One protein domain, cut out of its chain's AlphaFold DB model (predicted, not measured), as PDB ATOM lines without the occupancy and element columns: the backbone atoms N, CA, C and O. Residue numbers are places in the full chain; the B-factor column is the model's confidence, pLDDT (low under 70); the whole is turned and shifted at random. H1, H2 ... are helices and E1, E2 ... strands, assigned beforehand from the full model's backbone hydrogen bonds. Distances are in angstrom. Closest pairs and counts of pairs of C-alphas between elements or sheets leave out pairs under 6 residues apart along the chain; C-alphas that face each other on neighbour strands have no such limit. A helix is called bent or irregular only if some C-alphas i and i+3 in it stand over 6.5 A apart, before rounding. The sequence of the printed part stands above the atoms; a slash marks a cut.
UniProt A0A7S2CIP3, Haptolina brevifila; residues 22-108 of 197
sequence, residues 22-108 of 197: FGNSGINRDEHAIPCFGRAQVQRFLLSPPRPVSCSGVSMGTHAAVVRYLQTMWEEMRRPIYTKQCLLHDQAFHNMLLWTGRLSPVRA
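AT A GLANCE: This is residues 22 to 108 of the 197 residues of a protein of Haptolina brevifila (UniProt A0A7S2CIP3). A short helix, H3, runs through the middle of the domain; the bent helix H1 packs on it with both of its arms, while H2 crosses it on another side, reaching it with residues 73 to 77 alone. The strand E1 runs past the first part of H3, and the short strand E2 lies out at the rim, the named element farthest from the mean of the C-alphas. The printed part has 87 residues with three named helices and two named strands, in the order H1, E1, H2, H3, E2; the class is mostly helix, and no two named strands pair. The whole is compact, with a radius of gyration of the C-alphas of 12.4 A, and rounded, spanning 34 by 28 by 19 A.

HOW THE PARTS SIT: The longest helix, H1, residues 26 to 46, was assigned as one helix by its hydrogen bonds but is bent: C-alphas 36 and 39 are 9.2 A apart. Its arms, H1a, residues 26 to 36, and H1b, residues 39 to 46, only just touch, with 3 pairs of C-alphas within 8 A; the closest are those of Ile 34 and Val 42, 6.3 A apart. They run opposite ways at a steep tilt of 64 degrees. H1a is irregular, with C-alphas 31 and 34 at 6.7 A. H3, residues 90 to 99, touches H1a about perpendicular, at 85 degrees; their closest C-alphas are those of Ala 33 and Ala 92, 4.8 A apart. H1b and H3 touch, the same way at a steep tilt of 62 degrees, with the C-alphas of Phe 45 and Trp 99 closest at 6.3 A. H2, residues 63 to 77, touches H3 with residues 73 to 77 alone, about perpendicular at 74 degrees; the closest C-alphas are those of Met 73 and Phe 93, 6.7 A apart. H2 is apart from H1a and H1b. E1, residues 54 to 60, has 10 pairs of C-alphas within 8 A of H3, the closest those of Ser 56 and Gln 91 at 5.1 A. E2, residues 106 to 108, is only just apart from E1, at 8.1 A. In H1b, H2 and H3 every O i to N i+4 pair is within hydrogen-bond range; in H1a 2 of 7 are, beside 2 of 8 O i to N i+3 pairs.

IN THESE COORDINATES: H1a begins at C-alpha 26, (179.765, 149.564, 164.280), and measures 14.4 A; H1b measures 10.0 A. E1 measures 12.6 A. H2 is 20.9 A long from C-alpha 63 at (156.028, 129.152, 176.108). H3 measures 14.3 A. E2 measures 6.2 A and ends at C-alpha 108, (158.708, 143.211, 165.953).

THE WHOLE: The C-alphas of Ala 40 and His 63, the two farthest apart, are 34.4 A apart. The link from H2 to H3, residues 78 to 89, is long; that from E1 to H2 is tight. The printed part has no cut, and no printed residue has a pLDDT under 70.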
ATOM      1  N   PHE A  22     172.123 148.113 161.274       92.31
ATOM      2  CA  PHE A  22     173.459 147.559 161.036       92.31
ATOM      3  C   PHE A  22     174.347 148.467 160.164       92.31
ATOM      4  O   PHE A  22     175.569 148.316 160.173       92.31
ATOM      5  N   GLY A  23     173.773 149.420 159.425       91.56
ATOM      6  CA  GLY A  23     174.511 150.402 158.634       91.56
ATOM      7  C   GLY A  23     175.276 151.398 159.504       91.56
ATOM      8  O   GLY A  23     176.418 151.738 159.180       91.56
ATOM      9  N   ASN A  24     174.692 151.804 160.633       90.00
ATOM     10  CA  ASN A  24     175.253 152.821 161.527       90.00
ATOM     11  C   ASN A  24     175.630 152.323 162.935       90.00
ATOM     12  O   ASN A  24     176.046 153.120 163.782       90.00
ATOM     13  N   SER A  25     175.542 151.017 163.193       89.69
ATOM     14  CA  SER A  25     176.012 150.389 164.430       89.69
ATOM     15  C   SER A  25     177.292 149.581 164.199       89.69
ATOM     16  O   SER A  25     177.246 148.399 163.862       89.69
ATOM     17  N   GLY A  26     178.453 150.216 164.409       91.19
ATOM     18  CA  GLY A  26     179.765 149.564 164.280       91.19
ATOM     19  C   GLY A  26     179.921 148.347 165.197       91.19
ATOM     20  O   GLY A  26     180.384 147.310 164.747       91.19
ATOM     21  N   ILE A  27     179.426 148.420 166.436       91.62
ATOM     22  CA  ILE A  27     179.466 147.295 167.386       91.62
ATOM     23  C   ILE A  27     178.644 146.106 166.855       91.62
ATOM     24  O   ILE A  27     179.168 145.007 166.676       91.62
ATOM     25  N   ASN A  28     177.367 146.319 166.511       93.56
ATOM     26  CA  ASN A  28     176.521 145.231 166.010       93.56
ATOM     27  C   ASN A  28     177.021 144.666 164.667       93.56
ATOM     28  O   ASN A  28     176.926 143.462 164.428       93.56
ATOM     29  N   ARG A  29     177.575 145.507 163.787       95.56
ATOM     30  CA  ARG A  29     178.081 145.083 162.476       95.56
ATOM     31  C   ARG A  29     179.457 144.425 162.554       95.56
ATOM     32  O   ARG A  29     179.608 143.287 162.114       95.56
ATOM     33  N   ASP A  30     180.452 145.152 163.045       94.75
ATOM     34  CA  ASP A  30     181.870 144.814 162.916       94.75
ATOM     35  C   ASP A  30     182.360 143.907 164.048       94.75
ATOM     36  O   ASP A  30     183.209 143.052 163.802       94.75
ATOM     37  N   GLU A  31     181.805 144.038 165.257       93.38
ATOM     38  CA  GLU A  31     182.228 143.245 166.421       93.38
ATOM     39  C   GLU A  31     181.349 142.011 166.648       93.38
ATOM     40  O   GLU A  31     181.856 140.958 167.041       93.38
ATOM     41  N   HIS A  32     180.044 142.114 166.377       94.56
ATOM     42  CA  HIS A  32     179.108 141.007 166.582       94.56
ATOM     43  C   HIS A  32     178.893 140.197 165.291       94.56
ATOM     44  O   HIS A  32     179.253 139.021 165.219       94.56
ATOM     45  N   ALA A  33     178.310 140.799 164.246       96.38
ATOM     46  CA  ALA A  33     177.792 140.044 163.101       96.38
ATOM     47  C   ALA A  33     178.862 139.574 162.099       96.38
ATOM     48  O   ALA A  33     178.837 138.413 161.681       96.38
ATOM     49  N   ILE A  34     179.797 140.442 161.696       95.81
ATOM     50  CA  ILE A  34     180.838 140.098 160.710       95.81
ATOM     51  C   ILE A  34     181.735 138.950 161.192       95.81
ATOM     52  O   ILE A  34     181.962 138.041 160.388       95.81
ATOM     53  N   PRO A  35     182.207 138.916 162.452       93.88
ATOM     54  CA  PRO A  35     183.023 137.807 162.939       93.88
ATOM     55  C   PRO A  35     182.289 136.463 162.915       93.88
ATOM     56  O   PRO A  35     182.926 135.435 162.704       93.88
ATOM     57  N   CYS A  36     180.960 136.472 163.075       95.56
ATOM     58  CA  CYS A  36     180.137 135.263 163.067       95.56
ATOM     59  C   CYS A  36     179.785 134.780 161.656       95.56
ATOM     60  O   CYS A  36     179.920 133.597 161.351       95.56
ATOM     61  N   PHE A  37     179.308 135.672 160.785       96.19
ATOM     62  CA  PHE A  37     178.670 135.286 159.516       96.19
ATOM     63  C   PHE A  37     179.455 135.705 158.270       96.19
ATOM     64  O   PHE A  37     179.115 135.304 157.150       96.19
ATOM     65  N   GLY A  38     180.512 136.495 158.447       95.69
ATOM     66  CA  GLY A  38     181.296 137.068 157.364       95.69
ATOM     67  C   GLY A  38     180.601 138.243 156.671       95.69
ATOM     68  O   GLY A  38     179.375 138.384 156.658       95.69
ATOM     69  N   ARG A  39     181.414 139.094 156.036       96.81
ATOM     70  CA  ARG A  39     180.965 140.333 155.376       96.81
ATOM     71  C   ARG A  39     179.879 140.106 154.327       96.81
ATOM     72  O   ARG A  39     178.932 140.877 154.274       96.81
ATOM     73  N   ALA A  40     179.990 139.051 153.521       97.19
ATOM     74  CA  ALA A  40     179.038 138.778 152.446       97.19
ATOM     75  C   ALA A  40     177.613 138.517 152.966       97.19
ATOM     76  O   ALA A  40     176.653 139.067 152.427       97.19
ATOM     77  N   GLN A  41     177.460 137.715 154.028       95.94
ATOM     78  CA  GLN A  41     176.138 137.440 154.602       95.94
ATOM     79  C   GLN A  41     175.572 138.667 155.313       95.94
ATOM     80  O   GLN A  41     174.405 138.998 155.118       95.94
ATOM     81  N   VAL A  42     176.403 139.378 156.081       97.25
ATOM     82  CA  VAL A  42     175.992 140.622 156.751       97.25
ATOM     83  C   VAL A  42     175.543 141.667 155.731       97.25
ATOM     84  O   VAL A  42     174.480 142.259 155.898       97.25
ATOM     85  N   GLN A  43     176.281 141.836 154.629       96.88
ATOM     86  CA  GLN A  43     175.882 142.736 153.550       96.88
ATOM     87  C   GLN A  43     174.509 142.360 152.989       96.88
ATOM     88  O   GLN A  43     173.625 143.207 152.890       96.88
ATOM     89  N   ARG A  44     174.328 141.078 152.654       96.06
ATOM     90  CA  ARG A  44     173.108 140.575 152.019       96.06
ATOM     91  C   ARG A  44     171.876 140.684 152.912       96.06
ATOM     92  O   ARG A  44     170.805 141.001 152.411       96.06
ATOM     93  N   PHE A  45     172.001 140.353 154.193       95.38
ATOM     94  CA  PHE A  45     170.833 140.172 155.060       95.38
ATOM     95  C   PHE A  45     170.586 141.334 156.018       95.38
ATOM     96  O   PHE A  45     169.441 141.534 156.417       95.38
ATOM     97  N   LEU A  46     171.622 142.105 156.369       94.88
ATOM     98  CA  LEU A  46     171.541 143.141 157.403       94.88
ATOM     99  C   LEU A  46     171.798 144.563 156.881       94.88
ATOM    100  O   LEU A  46     171.313 145.514 157.489       94.88
ATOM    101  N   LEU A  47     172.540 144.730 155.778       94.75
ATOM    102  CA  LEU A  47     172.902 146.051 155.234       94.75
ATOM    103  C   LEU A  47     172.185 146.413 153.926       94.75
ATOM    104  O   LEU A  47     172.204 147.574 153.522       94.75
ATOM    105  N   SER A  48     171.593 145.453 153.214       92.00
ATOM    106  CA  SER A  48     170.951 145.689 151.912       92.00
ATOM    107  C   SER A  48     169.634 144.909 151.771       92.00
ATOM    108  O   SER A  48     169.636 143.803 151.233       92.00
ATOM    109  N   PRO A  49     168.498 145.476 152.227       89.50
ATOM    110  CA  PRO A  49     168.366 146.814 152.815       89.50
ATOM    111  C   PRO A  49     168.906 146.874 154.256       89.50
ATOM    112  O   PRO A  49     168.976 145.831 154.913       89.50
ATOM    113  N   PRO A  50     169.260 148.068 154.765       88.06
ATOM    114  CA  PRO A  50     169.600 148.247 156.171       88.06
ATOM    115  C   PRO A  50     168.474 147.729 157.065       88.06
ATOM    116  O   PRO A  50     167.298 148.048 156.863       88.06
ATOM    117  N   ARG A  51     168.832 146.878 158.025       92.94
ATOM    118  CA  ARG A  51     167.898 146.299 158.988       92.94
ATOM    119  C   ARG A  51     168.085 146.933 160.360       92.94
ATOM    120  O   ARG A  51     169.233 147.044 160.799       92.94
ATOM    121  N   PRO A  52     166.995 147.296 161.059       93.00
ATOM    122  CA  PRO A  52     167.104 147.766 162.427       93.00
ATOM    123  C   PRO A  52     167.662 146.656 163.318       93.00
ATOM    124  O   PRO A  52     167.439 145.463 163.080       93.00
ATOM    125  N   VAL A  53     168.398 147.053 164.349       93.50
ATOM    126  CA  VAL A  53     168.907 146.102 165.337       93.50
ATOM    127  C   VAL A  53     167.767 145.712 166.278       93.50
ATOM    128  O   VAL A  53     167.108 146.575 166.855       93.50
ATOM    129  N   SER A  54     167.549 144.410 166.444       93.75
ATOM    130  CA  SER A  54     166.678 143.839 167.472       93.75
ATOM    131  C   SER A  54     167.507 143.377 168.663       93.75
ATOM    132  O   SER A  54     168.481 142.646 168.476       93.75
ATOM    133  N   CYS A  55     167.127 143.790 169.872       92.31
ATOM    134  CA  CYS A  55     167.827 143.426 171.095       92.31
ATOM    135  C   CYS A  55     167.520 141.978 171.483       92.31
ATOM    136  O   CYS A  55     166.378 141.630 171.781       92.31
ATOM    137  N   SER A  56     168.551 141.141 171.546       93.69
ATOM    138  CA  SER A  56     168.429 139.749 171.995       93.69
ATOM    139  C   SER A  56     168.178 139.614 173.504       93.69
ATOM    140  O   SER A  56     167.676 138.581 173.948       93.69
ATOM    141  N   GLY A  57     168.461 140.667 174.284       91.56
ATOM    142  CA  GLY A  57     168.311 140.689 175.741       91.56
ATOM    143  C   GLY A  57     166.862 140.700 176.238       91.56
ATOM    144  O   GLY A  57     166.621 140.456 177.421       91.56
ATOM    145  N   VAL A  58     165.891 140.962 175.357       92.44
ATOM    146  CA  VAL A  58     164.463 140.856 175.672       92.44
ATOM    147  C   VAL A  58     163.741 140.189 174.505       92.44
ATOM    148  O   VAL A  58     163.850 140.596 173.355       92.44
ATOM    149  N   SER A  59     162.970 139.149 174.792       94.06
ATOM    150  CA  SER A  59     162.046 138.520 173.847       94.06
ATOM    151  C   SER A  59     160.858 137.994 174.639       94.06
ATOM    152  O   SER A  59     161.018 137.550 175.778       94.06
ATOM    153  N   MET A  60     159.660 138.075 174.072       92.88
ATOM    154  CA  MET A  60     158.429 137.667 174.753       92.88
ATOM    155  C   MET A  60     157.584 136.785 173.842       92.88
ATOM    156  O   MET A  60     157.768 136.752 172.634       92.88
ATOM    157  N   GLY A  61     156.669 136.014 174.411       90.75
ATOM    158  CA  GLY A  61     155.784 135.165 173.626       90.75
ATOM    159  C   GLY A  61     155.180 134.060 174.470       90.75
ATOM    160  O   GLY A  61     155.383 133.985 175.682       90.75
ATOM    161  N   THR A  62     154.434 133.173 173.819       89.44
ATOM    162  CA  THR A  62     153.992 131.937 174.472       89.44
ATOM    163  C   THR A  62     155.191 131.064 174.813       89.44
ATOM    164  O   THR A  62     156.234 131.144 174.163       89.44
ATOM    165  N   HIS A  63     155.020 130.161 175.782       90.12
ATOM    166  CA  HIS A  63     156.028 129.152 176.108       90.12
ATOM    167  C   HIS A  63     156.569 128.469 174.846       90.12
ATOM    168  O   HIS A  63     157.775 128.397 174.636       90.12
ATOM    169  N   ALA A  64     155.677 128.031 173.955       88.75
ATOM    170  CA  ALA A  64     156.095 127.356 172.741       88.75
ATOM    171  C   ALA A  64     156.831 128.270 171.748       88.75
ATOM    172  O   ALA A  64     157.750 127.803 171.081       88.75
ATOM    173  N   ALA A  65     156.458 129.550 171.637       90.75
ATOM    174  CA  ALA A  65     157.182 130.502 170.795       90.75
ATOM    175  C   ALA A  65     158.608 130.737 171.312       90.75
ATOM    176  O   ALA A  65     159.558 130.669 170.532       90.75
ATOM    177  N   VAL A  66     158.765 130.926 172.625       93.69
ATOM    178  CA  VAL A  66     160.075 131.125 173.262       93.69
ATOM    179  C   VAL A  66     160.930 129.860 173.177       93.69
ATOM    180  O   VAL A  66     162.099 129.942 172.815       93.69
ATOM    181  N   VAL A  67     160.363 128.675 173.429       93.44
ATOM    182  CA  VAL A  67     161.098 127.407 173.286       93.44
ATOM    183  C   VAL A  67     161.574 127.205 171.849       93.44
ATOM    184  O   VAL A  67     162.739 126.871 171.652       93.44
ATOM    185  N   ARG A  68     160.725 127.469 170.845       93.00
ATOM    186  CA  ARG A  68     161.143 127.405 169.435       93.00
ATOM    187  C   ARG A  68     162.264 128.394 169.129       93.00
ATOM    188  O   ARG A  68     163.237 128.006 168.497       93.00
ATOM    189  N   TYR A  69     162.165 129.636 169.608       95.81
ATOM    190  CA  TYR A  69     163.229 130.634 169.469       95.81
ATOM    191  C   TYR A  69     164.563 130.131 170.039       95.81
ATOM    192  O   TYR A  69     165.576 130.146 169.339       95.81
ATOM    193  N   LEU A  70     164.553 129.620 171.273       96.00
ATOM    194  CA  LEU A  70     165.749 129.088 171.930       96.00
ATOM    195  C   LEU A  70     166.318 127.871 171.191       96.00
ATOM    196  O   LEU A  70     167.533 127.774 171.033       96.00
ATOM    197  N   GLN A  71     165.461 126.972 170.701       96.25
ATOM    198  CA  GLN A  71     165.876 125.828 169.886       96.25
ATOM    199  C   GLN A  71     166.537 126.283 168.581       96.25
ATOM    200  O   GLN A  71     167.624 125.810 168.266       96.25
ATOM    201  N   THR A  72     165.945 127.241 167.860       96.50
ATOM    202  CA  THR A  72     166.522 127.777 166.617       96.50
ATOM    203  C   THR A  72     167.864 128.476 166.863       96.50
ATOM    204  O   THR A  72     168.812 128.255 166.108       96.50
ATOM    205  N   MET A  73     167.971 129.281 167.928       96.88
ATOM    206  CA  MET A  73     169.234 129.905 168.348       96.88
ATOM    207  C   MET A  73     170.295 128.843 168.643       96.88
ATOM    208  O   MET A  73     171.389 128.887 168.084       96.88
ATOM    209  N   TRP A  74     169.955 127.853 169.471       96.44
ATOM    210  CA  TRP A  74     170.852 126.762 169.851       96.44
ATOM    211  C   TRP A  74     171.324 125.942 168.648       96.44
ATOM    212  O   TRP A  74     172.512 125.644 168.525       96.44
ATOM    213  N   GLU A  75     170.410 125.584 167.748       97.12
ATOM    214  CA  GLU A  75     170.723 124.812 166.547       97.12
ATOM    215  C   GLU A  75     171.668 125.539 165.601       97.12
ATOM    216  O   GLU A  75     172.540 124.898 165.009       97.12
ATOM    217  N   GLU A  76     171.538 126.859 165.485       96.56
ATOM    218  CA  GLU A  76     172.494 127.657 164.730       96.56
ATOM    219  C   GLU A  76     173.833 127.740 165.465       96.56
ATOM    220  O   GLU A  76     174.866 127.390 164.899       96.56
ATOM    221  N   MET A  77     173.828 128.125 166.741       95.94
ATOM    222  CA  MET A  77     175.047 128.338 167.528       95.94
ATOM    223  C   MET A  77     175.891 127.065 167.688       95.94
ATOM    224  O   MET A  77     177.115 127.146 167.731       95.94
ATOM    225  N   ARG A  78     175.281 125.872 167.712       95.62
ATOM    226  CA  ARG A  78     176.017 124.598 167.817       95.62
ATOM    227  C   ARG A  78     176.692 124.146 166.519       95.62
ATOM    228  O   ARG A  78     177.308 123.078 166.503       95.62
ATOM    229  N   ARG A  79     176.540 124.875 165.406       95.88
ATOM    230  CA  ARG A  79     177.202 124.503 164.148       95.88
ATOM    231  C   ARG A  79     178.724 124.594 164.332       95.88
ATOM    232  O   ARG A  79     179.213 125.601 164.837       95.88
ATOM    233  N   PRO A  80     179.498 123.604 163.848       94.38
ATOM    234  CA  PRO A  80     180.941 123.530 164.099       94.38
ATOM    235  C   PRO A  80     181.756 124.628 163.392       94.38
ATOM    236  O   PRO A  80     182.964 124.709 163.575       94.38
ATOM    237  N   ILE A  81     181.107 125.461 162.573       94.38
ATOM    238  CA  ILE A  81     181.732 126.568 161.843       94.38
ATOM    239  C   ILE A  81     181.977 127.807 162.717       94.38
ATOM    240  O   ILE A  81     182.755 128.672 162.321       94.38
ATOM    241  N   TYR A  82     181.311 127.922 163.871       95.25
ATOM    242  CA  TYR A  82     181.400 129.111 164.716       95.25
ATOM    243  C   TYR A  82     182.529 128.998 165.735       95.25
ATOM    244  O   TYR A  82     182.696 127.985 166.415       95.25
ATOM    245  N   THR A  83     183.307 130.071 165.864       93.12
ATOM    246  CA  THR A  83     184.381 130.148 166.859       93.12
ATOM    247  C   THR A  83     183.812 130.440 168.246       93.12
ATOM    248  O   THR A  83     182.720 130.989 168.376       93.12
ATOM    249  N   LYS A  84     184.584 130.162 169.306       90.81
ATOM    250  CA  LYS A  84     184.199 130.526 170.685       90.81
ATOM    251  C   LYS A  84     183.855 132.011 170.827       90.81
ATOM    252  O   LYS A  84     182.937 132.342 171.560       90.81
ATOM    253  N   GLN A  85     184.563 132.878 170.101       88.81
ATOM    254  CA  GLN A  85     184.296 134.313 170.104       88.81
ATOM    255  C   GLN A  85     182.913 134.636 169.530       88.81
ATOM    256  O   GLN A  85     182.232 135.504 170.057       88.81
ATOM    257  N   CYS A  86     182.485 133.922 168.486       90.75
ATOM    258  CA  CYS A  86     181.156 134.103 167.903       90.75
ATOM    259  C   CYS A  86     180.063 133.780 168.922       90.75
ATOM    260  O   CYS A  86     179.095 134.515 169.049       90.75
ATOM    261  N   LEU A  87     180.240 132.697 169.683       92.44
ATOM    262  CA  LEU A  87     179.241 132.198 170.633       92.44
ATOM    263  C   LEU A  87     178.976 133.137 171.819       92.44
ATOM    264  O   LEU A  87     177.998 132.929 172.531       92.44
ATOM    265  N   LEU A  88     179.809 134.162 172.019       91.12
ATOM    266  CA  LEU A  88     179.582 135.223 173.005       91.12
ATOM    267  C   LEU A  88     178.606 136.304 172.506       91.12
ATOM    268  O   LEU A  88     178.200 137.151 173.292       91.12
ATOM    269  N   HIS A  89     178.236 136.274 171.222       94.50
ATOM    270  CA  HIS A  89     177.459 137.315 170.549       94.50
ATOM    271  C   HIS A  89     176.059 136.819 170.171       94.50
ATOM    272  O   HIS A  89     175.710 136.730 168.991       94.50
ATOM    273  N   ASP A  90     175.233 136.502 171.167       95.44
ATOM    274  CA  ASP A  90     173.816 136.142 170.988       95.44
ATOM    275  C   ASP A  90     173.039 137.168 170.140       95.44
ATOM    276  O   ASP A  90     172.254 136.791 169.265       95.44
ATOM    277  N   GLN A  91     173.351 138.452 170.298       94.50
ATOM    278  CA  GLN A  91     172.852 139.558 169.486       94.50
ATOM    279  C   GLN A  91     173.052 139.336 167.974       94.50
ATOM    280  O   GLN A  91     172.160 139.654 167.177       94.50
ATOM    281  N   ALA A  92     174.191 138.769 167.558       96.75
ATOM    282  CA  ALA A  92     174.481 138.485 166.153       96.75
ATOM    283  C   ALA A  92     173.576 137.371 165.611       96.75
ATOM    284  O   ALA A  92     172.973 137.524 164.546       96.75
ATOM    285  N   PHE A  93     173.465 136.264 166.349       97.94
ATOM    286  CA  PHE A  93     172.628 135.122 165.973       97.94
ATOM    287  C   PHE A  93     171.152 135.496 165.927       97.94
ATOM    288  O   PHE A  93     170.483 135.204 164.936       97.94
ATOM    289  N   HIS A  94     170.675 136.210 166.947       97.50
ATOM    290  CA  HIS A  94     169.304 136.699 167.030       97.50
ATOM    291  C   HIS A  94     168.922 137.499 165.780       97.50
ATOM    292  O   HIS A  94     167.944 137.176 165.104       97.50
ATOM    293  N   ASN A  95     169.727 138.504 165.426       96.88
ATOM    294  CA  ASN A  95     169.444 139.362 164.278       96.88
ATOM    295  C   ASN A  95     169.593 138.624 162.945       96.88
ATOM    296  O   ASN A  95     168.763 138.804 162.055       96.88
ATOM    297  N   MET A  96     170.610 137.771 162.791       97.06
ATOM    298  CA  MET A  96     170.767 137.003 161.556       97.06
ATOM    299  C   MET A  96     169.572 136.071 161.335       97.06
ATOM    300  O   MET A  96     169.013 136.038 160.239       97.06
ATOM    301  N   LEU A  97     169.122 135.353 162.366       97.12
ATOM    302  CA  LEU A  97     167.961 134.465 162.274       97.12
ATOM    303  C   LEU A  97     166.657 135.236 162.039       97.12
ATOM    304  O   LEU A  97     165.834 134.800 161.233       97.12
ATOM    305  N   LEU A  98     166.482 136.390 162.691       96.00
ATOM    306  CA  LEU A  98     165.327 137.263 162.486       96.00
ATOM    307  C   LEU A  98     165.228 137.718 161.025       96.00
ATOM    308  O   LEU A  98     164.220 137.484 160.361       96.00
ATOM    309  N   TRP A  99     166.293 138.327 160.500       94.38
ATOM    310  CA  TRP A  99     166.266 138.971 159.184       94.38
ATOM    311  C   TRP A  99     166.419 138.001 158.008       94.38
ATOM    312  O   TRP A  99     166.056 138.345 156.883       94.38
ATOM    313  N   THR A 100     166.879 136.774 158.262       93.88
ATOM    314  CA  THR A 100     166.803 135.664 157.294       93.88
ATOM    315  C   THR A 100     165.452 134.943 157.310       93.88
ATOM    316  O   THR A 100     165.253 134.025 156.517       93.88
ATOM    317  N   GLY A 101     164.518 135.338 158.187       92.31
ATOM    318  CA  GLY A 101     163.196 134.717 158.299       92.31
ATOM    319  C   GLY A 101     163.222 133.317 158.915       92.31
ATOM    320  O   GLY A 101     162.306 132.528 158.697       92.31
ATOM    321  N   ARG A 102     164.281 132.983 159.658       94.12
ATOM    322  CA  ARG A 102     164.463 131.670 160.294       94.12
ATOM    323  C   ARG A 102     163.831 131.578 161.680       94.12
ATOM    324  O   ARG A 102     163.728 130.481 162.217       94.12
ATOM    325  N   LEU A 103     163.394 132.695 162.256       90.56
ATOM    326  CA  LEU A 103     162.561 132.681 163.455       90.56
ATOM    327  C   LEU A 103     161.095 132.396 163.072       90.56
ATOM    328  O   LEU A 103     160.575 132.969 162.117       90.56
ATOM    329  N   SER A 104     160.432 131.500 163.822       72.00
ATOM    330  CA  SER A 104     158.967 131.273 163.762       72.00
ATOM    331  C   SER A 104     158.202 132.597 163.889       72.00
ATOM    332  O   SER A 104     158.777 133.504 164.483       72.00
ATOM    333  N   PRO A 105     156.939 132.722 163.413       85.12
ATOM    334  CA  PRO A 105     156.270 134.010 163.213       85.12
ATOM    335  C   PRO A 105     156.584 135.024 164.310       85.12
ATOM    336  O   PRO A 105     156.354 134.758 165.492       85.12
ATOM    337  N   VAL A 106     157.164 136.149 163.894       90.81
ATOM    338  CA  VAL A 106     157.672 137.199 164.773       90.81
ATOM    339  C   VAL A 106     156.798 138.437 164.642       90.81
ATOM    340  O   VAL A 106     156.417 138.820 163.536       90.81
ATOM    341  N   ARG A 107     156.535 139.104 165.764       92.25
ATOM    342  CA  ARG A 107     156.060 140.485 165.801       92.25
ATOM    343  C   ARG A 107     157.174 141.362 166.366       92.25
ATOM    344  O   ARG A 107     157.567 141.220 167.519       92.25
ATOM    345  N   ALA A 108     157.703 142.248 165.532       90.75
ATOM    346  CA  ALA A 108     158.708 143.211 165.953       90.75
ATOM    347  C   ALA A 108     158.033 144.467 166.513       90.75
ATOM    348  O   ALA A 108     157.125 145.020 165.891       90.75
TER     349      ALA A 108